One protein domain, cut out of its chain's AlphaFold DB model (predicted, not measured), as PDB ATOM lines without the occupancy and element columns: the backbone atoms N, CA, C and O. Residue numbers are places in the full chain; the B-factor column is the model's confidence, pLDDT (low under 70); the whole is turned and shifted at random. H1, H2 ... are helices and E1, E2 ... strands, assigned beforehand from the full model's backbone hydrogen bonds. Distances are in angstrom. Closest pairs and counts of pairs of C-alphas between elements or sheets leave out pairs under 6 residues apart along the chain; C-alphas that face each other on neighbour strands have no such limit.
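This is residues 114 to 181 of the 181 residues of the protein "ABC transporter, ATP-binding protein-related protein" of Clostridium botulinum (strain Okra / Type B1) (UniProt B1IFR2). A narrow sheet of two parallel strands, E1 and E2, makes the middle of a three-layered sandwich, with H2 over one face and the longer H3 over the other. H1 sits on the same side of the sheet as H3 but off to the E2 side, meeting the strands only thinly near their first residues, and the tail after H3 folds back towards E1. The printed part has 68 residues with three named helices and two named strands, in the order H1, E1, H2, E2, H3; the sheet order is E1, E2, and the class is mixed, helices and strands. The whole is compact, with a radius of gyration of the C-alphas of 11.3 A and spans of 33 by 24 by 18 A.

E1, residues 129 to 133, and E2, residues 152 to 156, are parallel neighbours, with 32 degrees between their directions. C-alphas 131 and 154 face each other at 4.9 A. N 130 and O 152, 2.9 A apart, and N 156 and O 132, 2.7 A apart, are within hydrogen-bond range. H2, residues 139 to 147, comes between these strands along the chain, and E1, H2 and E2 form a strand-helix-strand unit, two parallel neighbour strands with a helix between them, whose crossover is right-handed. The closest C-alphas of H2 and E2 are those of Gln 145 and Val 153, 6.1 A apart. H3, residues 159 to 171, has 7 pairs of C-alphas within 8 A of E1, the closest being those of Phe 131 and Val 162 at 5.7 A. H1, residues 116 to 123, has 1 pair within 8 A of E1, the C-alphas of Ile 122 and Val 129 at 7.2 A. H1 and H2 are apart, as are H2 and H3; H1 and H3 are only just apart, at 8.2 A. In H1, H2 and H3 every O i to N i+4 pair is within hydrogen-bond range.

E1 is 13.3 A long from first to last C-alpha, beginning at C-alpha 129, (176.678, 188.869, 164.703), and E2 is 12.7 A long. H3 is 18.5 A long and ends at C-alpha 171, (176.584, 199.209, 174.534). H2 is 12.6 A long. H1 is 10.3 A long and begins at C-alpha 116, (189.855, 192.865, 172.230).

The two C-alphas farthest apart, those of Leu 139 and Asn 173, are 33.1 A apart. The printed part has no cut and ends at Phe 181, the chain's last residue. The links H1 to E1, E1 to H2, H2 to E2 and E2 to H3 are tight. The mean pLDDT of the printed part is 80.3; residues 114, 126 and 172 to 178 are under 70.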
ATOM      1  N   VAL A 114     184.407 193.149 176.996       67.69
ATOM      2  CA  VAL A 114     184.629 192.382 175.750       67.69
ATOM      3  C   VAL A 114     186.130 192.216 175.479       67.69
ATOM      4  O   VAL A 114     186.838 193.220 175.365       67.69
ATOM      5  N   PRO A 115     186.631 190.977 175.296       73.44
ATOM      6  CA  PRO A 115     188.004 190.752 174.857       73.44
ATOM      7  C   PRO A 115     188.296 191.462 173.531       73.44
ATOM      8  O   PRO A 115     187.525 191.352 172.580       73.44
ATOM      9  N   GLU A 116     189.448 192.125 173.435       72.94
ATOM     10  CA  GLU A 116     189.855 192.865 172.230       72.94
ATOM     11  C   GLU A 116     189.848 191.991 170.963       72.94
ATOM     12  O   GLU A 116     189.426 192.437 169.904       72.94
ATOM     13  N   GLU A 117     190.250 190.726 171.078       73.69
ATOM     14  CA  GLU A 117     190.216 189.752 169.980       73.69
ATOM     15  C   GLU A 117     188.803 189.535 169.425       73.69
ATOM     16  O   GLU A 117     188.618 189.502 168.210       73.69
ATOM     17  N   LEU A 118     187.806 189.440 170.310       75.38
ATOM     18  CA  LEU A 118     186.410 189.288 169.917       75.38
ATOM     19  C   LEU A 118     185.885 190.575 169.276       75.38
ATOM     20  O   LEU A 118     185.201 190.521 168.257       75.38
ATOM     21  N   LEU A 119     186.237 191.732 169.842       77.31
ATOM     22  CA  LEU A 119     185.881 193.029 169.274       77.31
ATOM     23  C   LEU A 119     186.450 193.180 167.856       77.31
ATOM     24  O   LEU A 119     185.715 193.527 166.941       77.31
ATOM     25  N   LEU A 120     187.720 192.834 167.653       76.62
ATOM     26  CA  LEU A 120     188.378 192.841 166.346       76.62
ATOM     27  C   LEU A 120     187.719 191.864 165.355       76.62
ATOM     28  O   LEU A 120     187.437 192.256 164.224       76.62
ATOM     29  N   GLU A 121     187.412 190.627 165.766       75.88
ATOM     30  CA  GLU A 121     186.694 189.642 164.929       75.88
ATOM     31  C   GLU A 121     185.325 190.180 164.474       75.88
ATOM     32  O   GLU A 121     184.928 189.996 163.320       75.88
ATOM     33  N   ILE A 122     184.634 190.906 165.356       77.31
ATOM     34  CA  ILE A 122     183.343 191.539 165.072       77.31
ATOM     35  C   ILE A 122     183.492 192.733 164.125       77.31
ATOM     36  O   ILE A 122     182.731 192.858 163.172       77.31
ATOM     37  N   LEU A 123     184.497 193.580 164.333       76.19
ATOM     38  CA  LEU A 123     184.788 194.722 163.462       76.19
ATOM     39  C   LEU A 123     185.118 194.305 162.022       76.19
ATOM     40  O   LEU A 123     184.927 195.072 161.082       76.19
ATOM     41  N   GLY A 124     185.590 193.074 161.840       71.19
ATOM     42  CA  GLY A 124     185.891 192.513 160.529       71.19
ATOM     43  C   GLY A 124     184.750 191.905 159.769       71.19
ATOM     44  O   GLY A 124     184.870 191.679 158.561       71.19
ATOM     45  N   THR A 125     183.658 191.587 160.455       73.38
ATOM     46  CA  THR A 125     182.527 190.977 159.783       73.38
ATOM     47  C   THR A 125     181.683 192.043 159.102       73.38
ATOM     48  O   THR A 125     181.257 193.022 159.698       73.38
ATOM     49  N   ARG A 126     181.366 191.808 157.827       69.56
ATOM     50  CA  ARG A 126     180.329 192.565 157.104       69.56
ATOM     51  C   ARG A 126     178.918 192.036 157.374       69.56
ATOM     52  O   ARG A 126     177.946 192.568 156.849       69.56
ATOM     53  N   LYS A 127     178.817 190.937 158.122       79.38
ATOM     54  CA  LYS A 127     177.579 190.252 158.498       79.38
ATOM     55  C   LYS A 127     177.229 190.561 159.945       79.38
ATOM     56  O   LYS A 127     178.122 190.643 160.785       79.38
ATOM     57  N   ASN A 128     175.930 190.617 160.223       82.88
ATOM     58  CA  ASN A 128     175.391 190.683 161.579       82.88
ATOM     59  C   ASN A 128     175.949 189.556 162.456       82.88
ATOM     60  O   ASN A 128     176.230 188.461 161.967       82.88
ATOM     61  N   VAL A 129     176.087 189.817 163.752       86.94
ATOM     62  CA  VAL A 129     176.678 188.869 164.703       86.94
ATOM     63  C   VAL A 129     175.572 188.078 165.387       86.94
ATOM     64  O   VAL A 129     174.596 188.658 165.862       86.94
ATOM     65  N   LEU A 130     175.739 186.759 165.448       88.38
ATOM     66  CA  LEU A 130     174.875 185.860 166.205       88.38
ATOM     67  C   LEU A 130     175.714 185.160 167.272       88.38
ATOM     68  O   LEU A 130     176.574 184.335 166.946       88.38
ATOM     69  N   PHE A 131     175.460 185.475 168.540       89.50
ATOM     70  CA  PHE A 131     176.100 184.768 169.643       89.50
ATOM     71  C   PHE A 131     175.329 183.482 169.946       89.50
ATOM     72  O   PHE A 131     174.124 183.505 170.182       89.50
ATOM     73  N   VAL A 132     176.023 182.346 169.949       90.06
ATOM     74  CA  VAL A 132     175.416 181.027 170.204       90.06
ATOM     75  C   VAL A 132     176.074 180.344 171.386       90.06
ATOM     76  O   VAL A 132     177.208 180.655 171.722       90.06
ATOM     77  N   GLU A 133     175.392 179.402 172.025       89.81
ATOM     78  CA  GLU A 133     176.003 178.607 173.090       89.81
ATOM     79  C   GLU A 133     176.987 177.567 172.533       89.81
ATOM     80  O   GLU A 133     176.832 177.061 171.421       89.81
ATOM     81  N   GLY A 134     177.989 177.210 173.335       86.88
ATOM     82  CA  GLY A 134     178.908 176.113 173.052       86.88
ATOM     83  C   GLY A 134     180.299 176.568 172.623       86.88
ATOM     84  O   GLY A 134     180.797 177.616 173.034       86.88
ATOM     85  N   LYS A 135     180.977 175.719 171.850       87.06
ATOM     86  CA  LYS A 135     182.383 175.876 171.462       87.06
ATOM     87  C   LYS A 135     182.544 175.658 169.960       87.06
ATOM     88  O   LYS A 135     181.719 174.994 169.341       87.06
ATOM     89  N   LYS A 136     183.632 176.183 169.384       84.56
ATOM     90  CA  LYS A 136     183.933 176.073 167.940       84.56
ATOM     91  C   LYS A 136     184.052 174.618 167.446       84.56
ATOM     92  O   LYS A 136     183.941 174.384 166.250       84.56
ATOM     93  N   ASP A 137     184.278 173.652 168.337       86.12
ATOM     94  CA  ASP A 137     184.419 172.221 168.042       86.12
ATOM     95  C   ASP A 137     183.113 171.411 168.174       86.12
ATOM     96  O   ASP A 137     183.124 170.199 167.949       86.12
ATOM     97  N   SER A 138     181.979 172.038 168.513       89.19
ATOM     98  CA  SER A 138     180.703 171.328 168.655       89.19
ATOM     99  C   SER A 138     179.980 171.110 167.317       89.19
ATOM    100  O   SER A 138     180.088 171.892 166.368       89.19
ATOM    101  N   LEU A 139     179.176 170.043 167.252       88.75
ATOM    102  CA  LEU A 139     178.265 169.808 166.124       88.75
ATOM    103  C   LEU A 139     177.211 170.916 166.019       88.75
ATOM    104  O   LEU A 139     176.875 171.337 164.914       88.75
ATOM    105  N   ASP A 140     176.746 171.427 167.160       88.19
ATOM    106  CA  ASP A 140     175.770 172.514 167.220       88.19
ATOM    107  C   ASP A 140     176.308 173.776 166.538       88.19
ATOM    108  O   ASP A 140     175.605 174.396 165.743       88.19
ATOM    109  N   TYR A 141     177.586 174.105 166.749       90.69
ATOM    110  CA  TYR A 141     178.240 175.219 166.065       90.69
ATOM    111  C   TYR A 141     178.235 175.043 164.541       90.69
ATOM    112  O   TYR A 141     177.900 175.975 163.810       90.69
ATOM    113  N   SER A 142     178.514 173.827 164.056       88.38
ATOM    114  CA  SER A 142     178.449 173.518 162.620       88.38
ATOM    115  C   SER A 142     177.031 173.683 162.056       88.38
ATOM    116  O   SER A 142     176.861 174.186 160.944       88.38
ATOM    117  N   LEU A 143     176.000 173.303 162.821       91.25
ATOM    118  CA  LEU A 143     174.600 173.503 162.432       91.25
ATOM    119  C   LEU A 143     174.242 174.991 162.386       91.25
ATOM    120  O   LEU A 143     173.651 175.440 161.405       91.25
ATOM    121  N   TYR A 144     174.635 175.768 163.398       91.12
ATOM    122  CA  TYR A 144     174.407 177.212 163.406       91.12
ATOM    123  C   TYR A 144     175.071 177.897 162.211       91.12
ATOM    124  O   TYR A 144     174.417 178.683 161.532       91.12
ATOM    125  N   GLN A 145     176.322 177.558 161.889       88.75
ATOM    126  CA  GLN A 145     176.998 178.098 160.704       88.75
ATOM    127  C   GLN A 145     176.275 177.753 159.395       88.75
ATOM    128  O   GLN A 145     176.255 178.569 158.474       88.75
ATOM    129  N   HIS A 146     175.679 176.560 159.305       89.69
ATOM    130  CA  HIS A 146     174.943 176.138 158.117       89.69
ATOM    131  C   HIS A 146     173.611 176.882 157.956       89.69
ATOM    132  O   HIS A 146     173.316 177.380 156.871       89.69
ATOM    133  N   PHE A 147     172.808 176.971 159.019       91.19
ATOM    134  CA  PHE A 147     171.484 177.602 158.962       91.19
ATOM    135  C   PHE A 147     171.538 179.133 158.970       91.19
ATOM    136  O   PHE A 147     170.666 179.773 158.388       91.19
ATOM    137  N   TYR A 148     172.556 179.721 159.598       89.44
ATOM    138  CA  TYR A 148     172.748 181.167 159.701       89.44
ATOM    139  C   TYR A 148     173.941 181.625 158.861       89.44
ATOM    140  O   TYR A 148     174.782 182.395 159.320       89.44
ATOM    141  N   SER A 149     174.009 181.179 157.604       85.44
ATOM    142  CA  SER A 149     175.099 181.518 156.681       85.44
ATOM    143  C   SER A 149     175.261 183.021 156.443       85.44
ATOM    144  O   SER A 149     176.347 183.465 156.077       85.44
ATOM    145  N   ASP A 150     174.203 183.808 156.651       86.12
ATOM    146  CA  ASP A 150     174.199 185.269 156.498       86.12
ATOM    147  C   ASP A 150     174.663 186.021 157.754       86.12
ATOM    148  O   ASP A 150     174.783 187.245 157.726       86.12
ATOM    149  N   TYR A 151     174.987 185.299 158.830       85.75
ATOM    150  CA  TYR A 151     175.489 185.842 160.088       85.75
ATOM    151  C   TYR A 151     176.939 185.411 160.336       85.75
ATOM    152  O   TYR A 151     177.410 184.387 159.839       85.75
ATOM    153  N   SER A 152     177.654 186.200 161.135       86.44
ATOM    154  CA  SER A 152     178.880 185.767 161.797       86.44
ATOM    155  C   SER A 152     178.498 185.064 163.097       86.44
ATOM    156  O   SER A 152     178.083 185.709 164.061       86.44
ATOM    157  N   VAL A 153     178.563 183.732 163.094       88.38
ATOM    158  CA  VAL A 153     178.213 182.903 164.253       88.38
ATOM    159  C   VAL A 153     179.405 182.838 165.203       88.38
ATOM    160  O   VAL A 153     180.454 182.308 164.837       88.38
ATOM    161  N   ILE A 154     179.235 183.333 166.430       87.75
ATOM    162  CA  ILE A 154     180.287 183.357 167.452       87.75
ATOM    163  C   ILE A 154     179.848 182.516 168.659       87.75
ATOM    164  O   ILE A 154     178.893 182.881 169.349       87.75
ATOM    165  N   PRO A 155     180.529 181.394 168.953       87.31
ATOM    166  CA  PRO A 155     180.166 180.550 170.076       87.31
ATOM    167  C   PRO A 155     180.667 181.151 171.393       87.31
ATOM    168  O   PRO A 155     181.832 181.520 171.542       87.31
ATOM    169  N   CYS A 156     179.769 181.203 172.363       82.88
ATOM    170  CA  CYS A 156     179.970 181.597 173.741       82.88
ATOM    171  C   CYS A 156     179.731 180.362 174.609       82.88
ATOM    172  O   CYS A 156     178.693 179.720 174.512       82.88
ATOM    173  N   GLU A 157     180.658 180.032 175.503       81.62
ATOM    174  CA  GLU A 157     180.625 178.756 176.239       81.62
ATOM    175  C   GLU A 157     179.316 178.467 177.003       81.62
ATOM    176  O   GLU A 157     179.022 177.307 177.271       81.62
ATOM    177  N   SER A 158     178.544 179.496 177.377       86.19
ATOM    178  CA  SER A 158     177.276 179.353 178.105       86.19
ATOM    179  C   SER A 158     176.273 180.456 177.763       86.19
ATOM    180  O   SER A 158     176.666 181.541 177.327       86.19
ATOM    181  N   CYS A 159     174.993 180.219 178.068       87.62
ATOM    182  CA  CYS A 159     173.912 181.200 177.929       87.62
ATOM    183  C   CYS A 159     174.180 182.525 178.668       87.62
ATOM    184  O   CYS A 159     173.815 183.597 178.189       87.62
ATOM    185  N   ILE A 160     174.860 182.469 179.820       86.44
ATOM    186  CA  ILE A 160     175.243 183.657 180.593       86.44
ATOM    187  C   ILE A 160     176.216 184.503 179.779       86.44
ATOM    188  O   ILE A 160     175.976 185.695 179.592       86.44
ATOM    189  N   LYS A 161     177.248 183.870 179.208       84.56
ATOM    190  CA  LYS A 161     178.219 184.553 178.349       84.56
ATOM    191  C   LYS A 161     177.585 185.093 177.071       84.56
ATOM    192  O   LYS A 161     177.959 186.177 176.648       84.56
ATOM    193  N   VAL A 162     176.609 184.394 176.482       86.38
ATOM    194  CA  VAL A 162     175.833 184.935 175.349       86.38
ATOM    195  C   VAL A 162     175.166 186.249 175.759       86.38
ATOM    196  O   VAL A 162     175.357 187.270 175.107       86.38
ATOM    197  N   MET A 163     174.436 186.263 176.880       84.88
ATOM    198  CA  MET A 163     173.765 187.477 177.354       84.88
ATOM    199  C   MET A 163     174.740 188.614 177.675       84.88
ATOM    200  O   MET A 163     174.428 189.772 177.393       84.88
ATOM    201  N   GLU A 164     175.877 188.307 178.295       84.12
ATOM    202  CA  GLU A 164     176.922 189.283 178.614       84.12
ATOM    203  C   GLU A 164     177.525 189.875 177.342       84.12
ATOM    204  O   GLU A 164     177.478 191.093 177.180       84.12
ATOM    205  N   SER A 165     177.963 189.036 176.398       82.19
ATOM    206  CA  SER A 165     178.514 189.459 175.107       82.19
ATOM    207  C   SER A 165     177.516 190.293 174.305       82.19
ATOM    208  O   SER A 165     177.862 191.373 173.832       82.19
ATOM    209  N   THR A 166     176.250 189.870 174.213       84.69
ATOM    210  CA  THR A 166     175.210 190.633 173.503       84.69
ATOM    211  C   THR A 166     174.966 191.994 174.157       84.69
ATOM    212  O   THR A 166     174.821 193.000 173.460       84.69
ATOM    213  N   LYS A 167     174.925 192.067 175.496       82.88
ATOM    214  CA  LYS A 167     174.752 193.340 176.217       82.88
ATOM    215  C   LYS A 167     175.961 194.250 176.055       82.88
ATOM    216  O   LYS A 167     175.774 195.444 175.844       82.88
ATOM    217  N   ALA A 168     177.161 193.703 176.186       77.81
ATOM    218  CA  ALA A 168     178.401 194.443 176.054       77.81
ATOM    219  C   ALA A 168     178.523 195.029 174.645       77.81
ATOM    220  O   ALA A 168     178.683 196.236 174.489       77.81
ATOM    221  N   LEU A 169     178.286 194.214 173.616       77.56
ATOM    222  CA  LEU A 169     178.379 194.648 172.228       77.56
ATOM    223  C   LEU A 169     177.336 195.710 171.864       77.56
ATOM    224  O   LEU A 169     177.662 196.691 171.207       77.56
ATOM    225  N   ARG A 170     176.098 195.579 172.358       76.94
ATOM    226  CA  ARG A 170     175.046 196.591 172.147       76.94
ATOM    227  C   ARG A 170     175.327 197.929 172.833       76.94
ATOM    228  O   ARG A 170     174.751 198.932 172.426       76.94
ATOM    229  N   LYS A 171     176.161 197.959 173.879       73.25
ATOM    230  CA  LYS A 171     176.584 199.209 174.534       73.25
ATOM    231  C   LYS A 171     177.665 199.945 173.741       73.25
ATOM    232  O   LYS A 171     177.833 201.146 173.943       73.25
ATOM    233  N   HIS A 172     178.397 199.254 172.869       69.50
ATOM    234  CA  HIS A 172     179.389 199.884 172.010       69.50
ATOM    235  C   HIS A 172     178.688 200.581 170.842       69.50
ATOM    236  O   HIS A 172     178.358 199.966 169.830       69.50
ATOM    237  N   ASN A 173     178.477 201.890 170.988       57.12
ATOM    238  CA  ASN A 173     177.844 202.731 169.966       57.12
ATOM    239  C   ASN A 173     178.587 202.688 168.611       57.12
ATOM    240  O   ASN A 173     178.003 202.854 167.553       57.12
ATOM    241  N   HIS A 174     179.877 202.377 168.605       58.75
ATOM    242  CA  HIS A 174     180.686 202.315 167.382       58.75
ATOM    243  C   HIS A 174     180.338 201.114 166.476       58.75
ATOM    244  O   HIS A 174     180.641 201.095 165.286       58.75
ATOM    245  N   LEU A 175     179.594 200.135 167.004       61.38
ATOM    246  CA  LEU A 175     179.141 198.947 166.276       61.38
ATOM    247  C   LEU A 175     177.703 199.062 165.749       61.38
ATOM    248  O   LEU A 175     177.116 198.054 165.370       61.38
ATOM    249  N   HIS A 176     177.115 200.265 165.692       55.78
ATOM    250  CA  HIS A 176     175.721 200.468 165.260       55.78
ATOM    251  C   HIS A 176     175.389 199.926 163.857       55.78
ATOM    252  O   HIS A 176     174.218 199.685 163.564       55.78
ATOM    253  N   HIS A 177     176.389 199.717 162.998       60.22
ATOM    254  CA  HIS A 177     176.199 199.109 161.680       60.22
ATOM    255  C   HIS A 177     175.945 197.588 161.741       60.22
ATOM    256  O   HIS A 177     175.466 197.014 160.764       60.22
ATOM    257  N   LEU A 178     176.222 196.937 162.880       60.66
ATOM    258  CA  LEU A 178     175.995 195.513 163.106       60.66
ATOM    259  C   LEU A 178     174.795 195.299 164.025       60.66
ATOM    260  O   LEU A 178     174.736 195.791 165.152       60.66
ATOM    261  N   SER A 179     173.844 194.491 163.565       70.25
ATOM    262  CA  SER A 179     172.811 193.952 164.446       70.25
ATOM    263  C   SER A 179     173.347 192.718 165.166       70.25
ATOM    264  O   SER A 179     173.954 191.839 164.552       70.25
ATOM    265  N   VAL A 180     173.119 192.669 166.477       72.88
ATOM    266  CA  VAL A 180     173.643 191.630 167.370       72.88
ATOM    267  C   VAL A 180     172.478 190.877 167.988       72.88
ATOM    268  O   VAL A 180     171.638 191.491 168.667       72.88
ATOM    269  N   PHE A 181     172.452 189.565 167.775       70.00
ATOM    270  CA  PHE A 181     171.393 188.667 168.224       70.00
ATOM    271  C   PHE A 181     171.919 187.665 169.247       70.00
ATOM    272  O   PHE A 181     173.006 187.088 169.012       70.00
TER     273      PHE A 181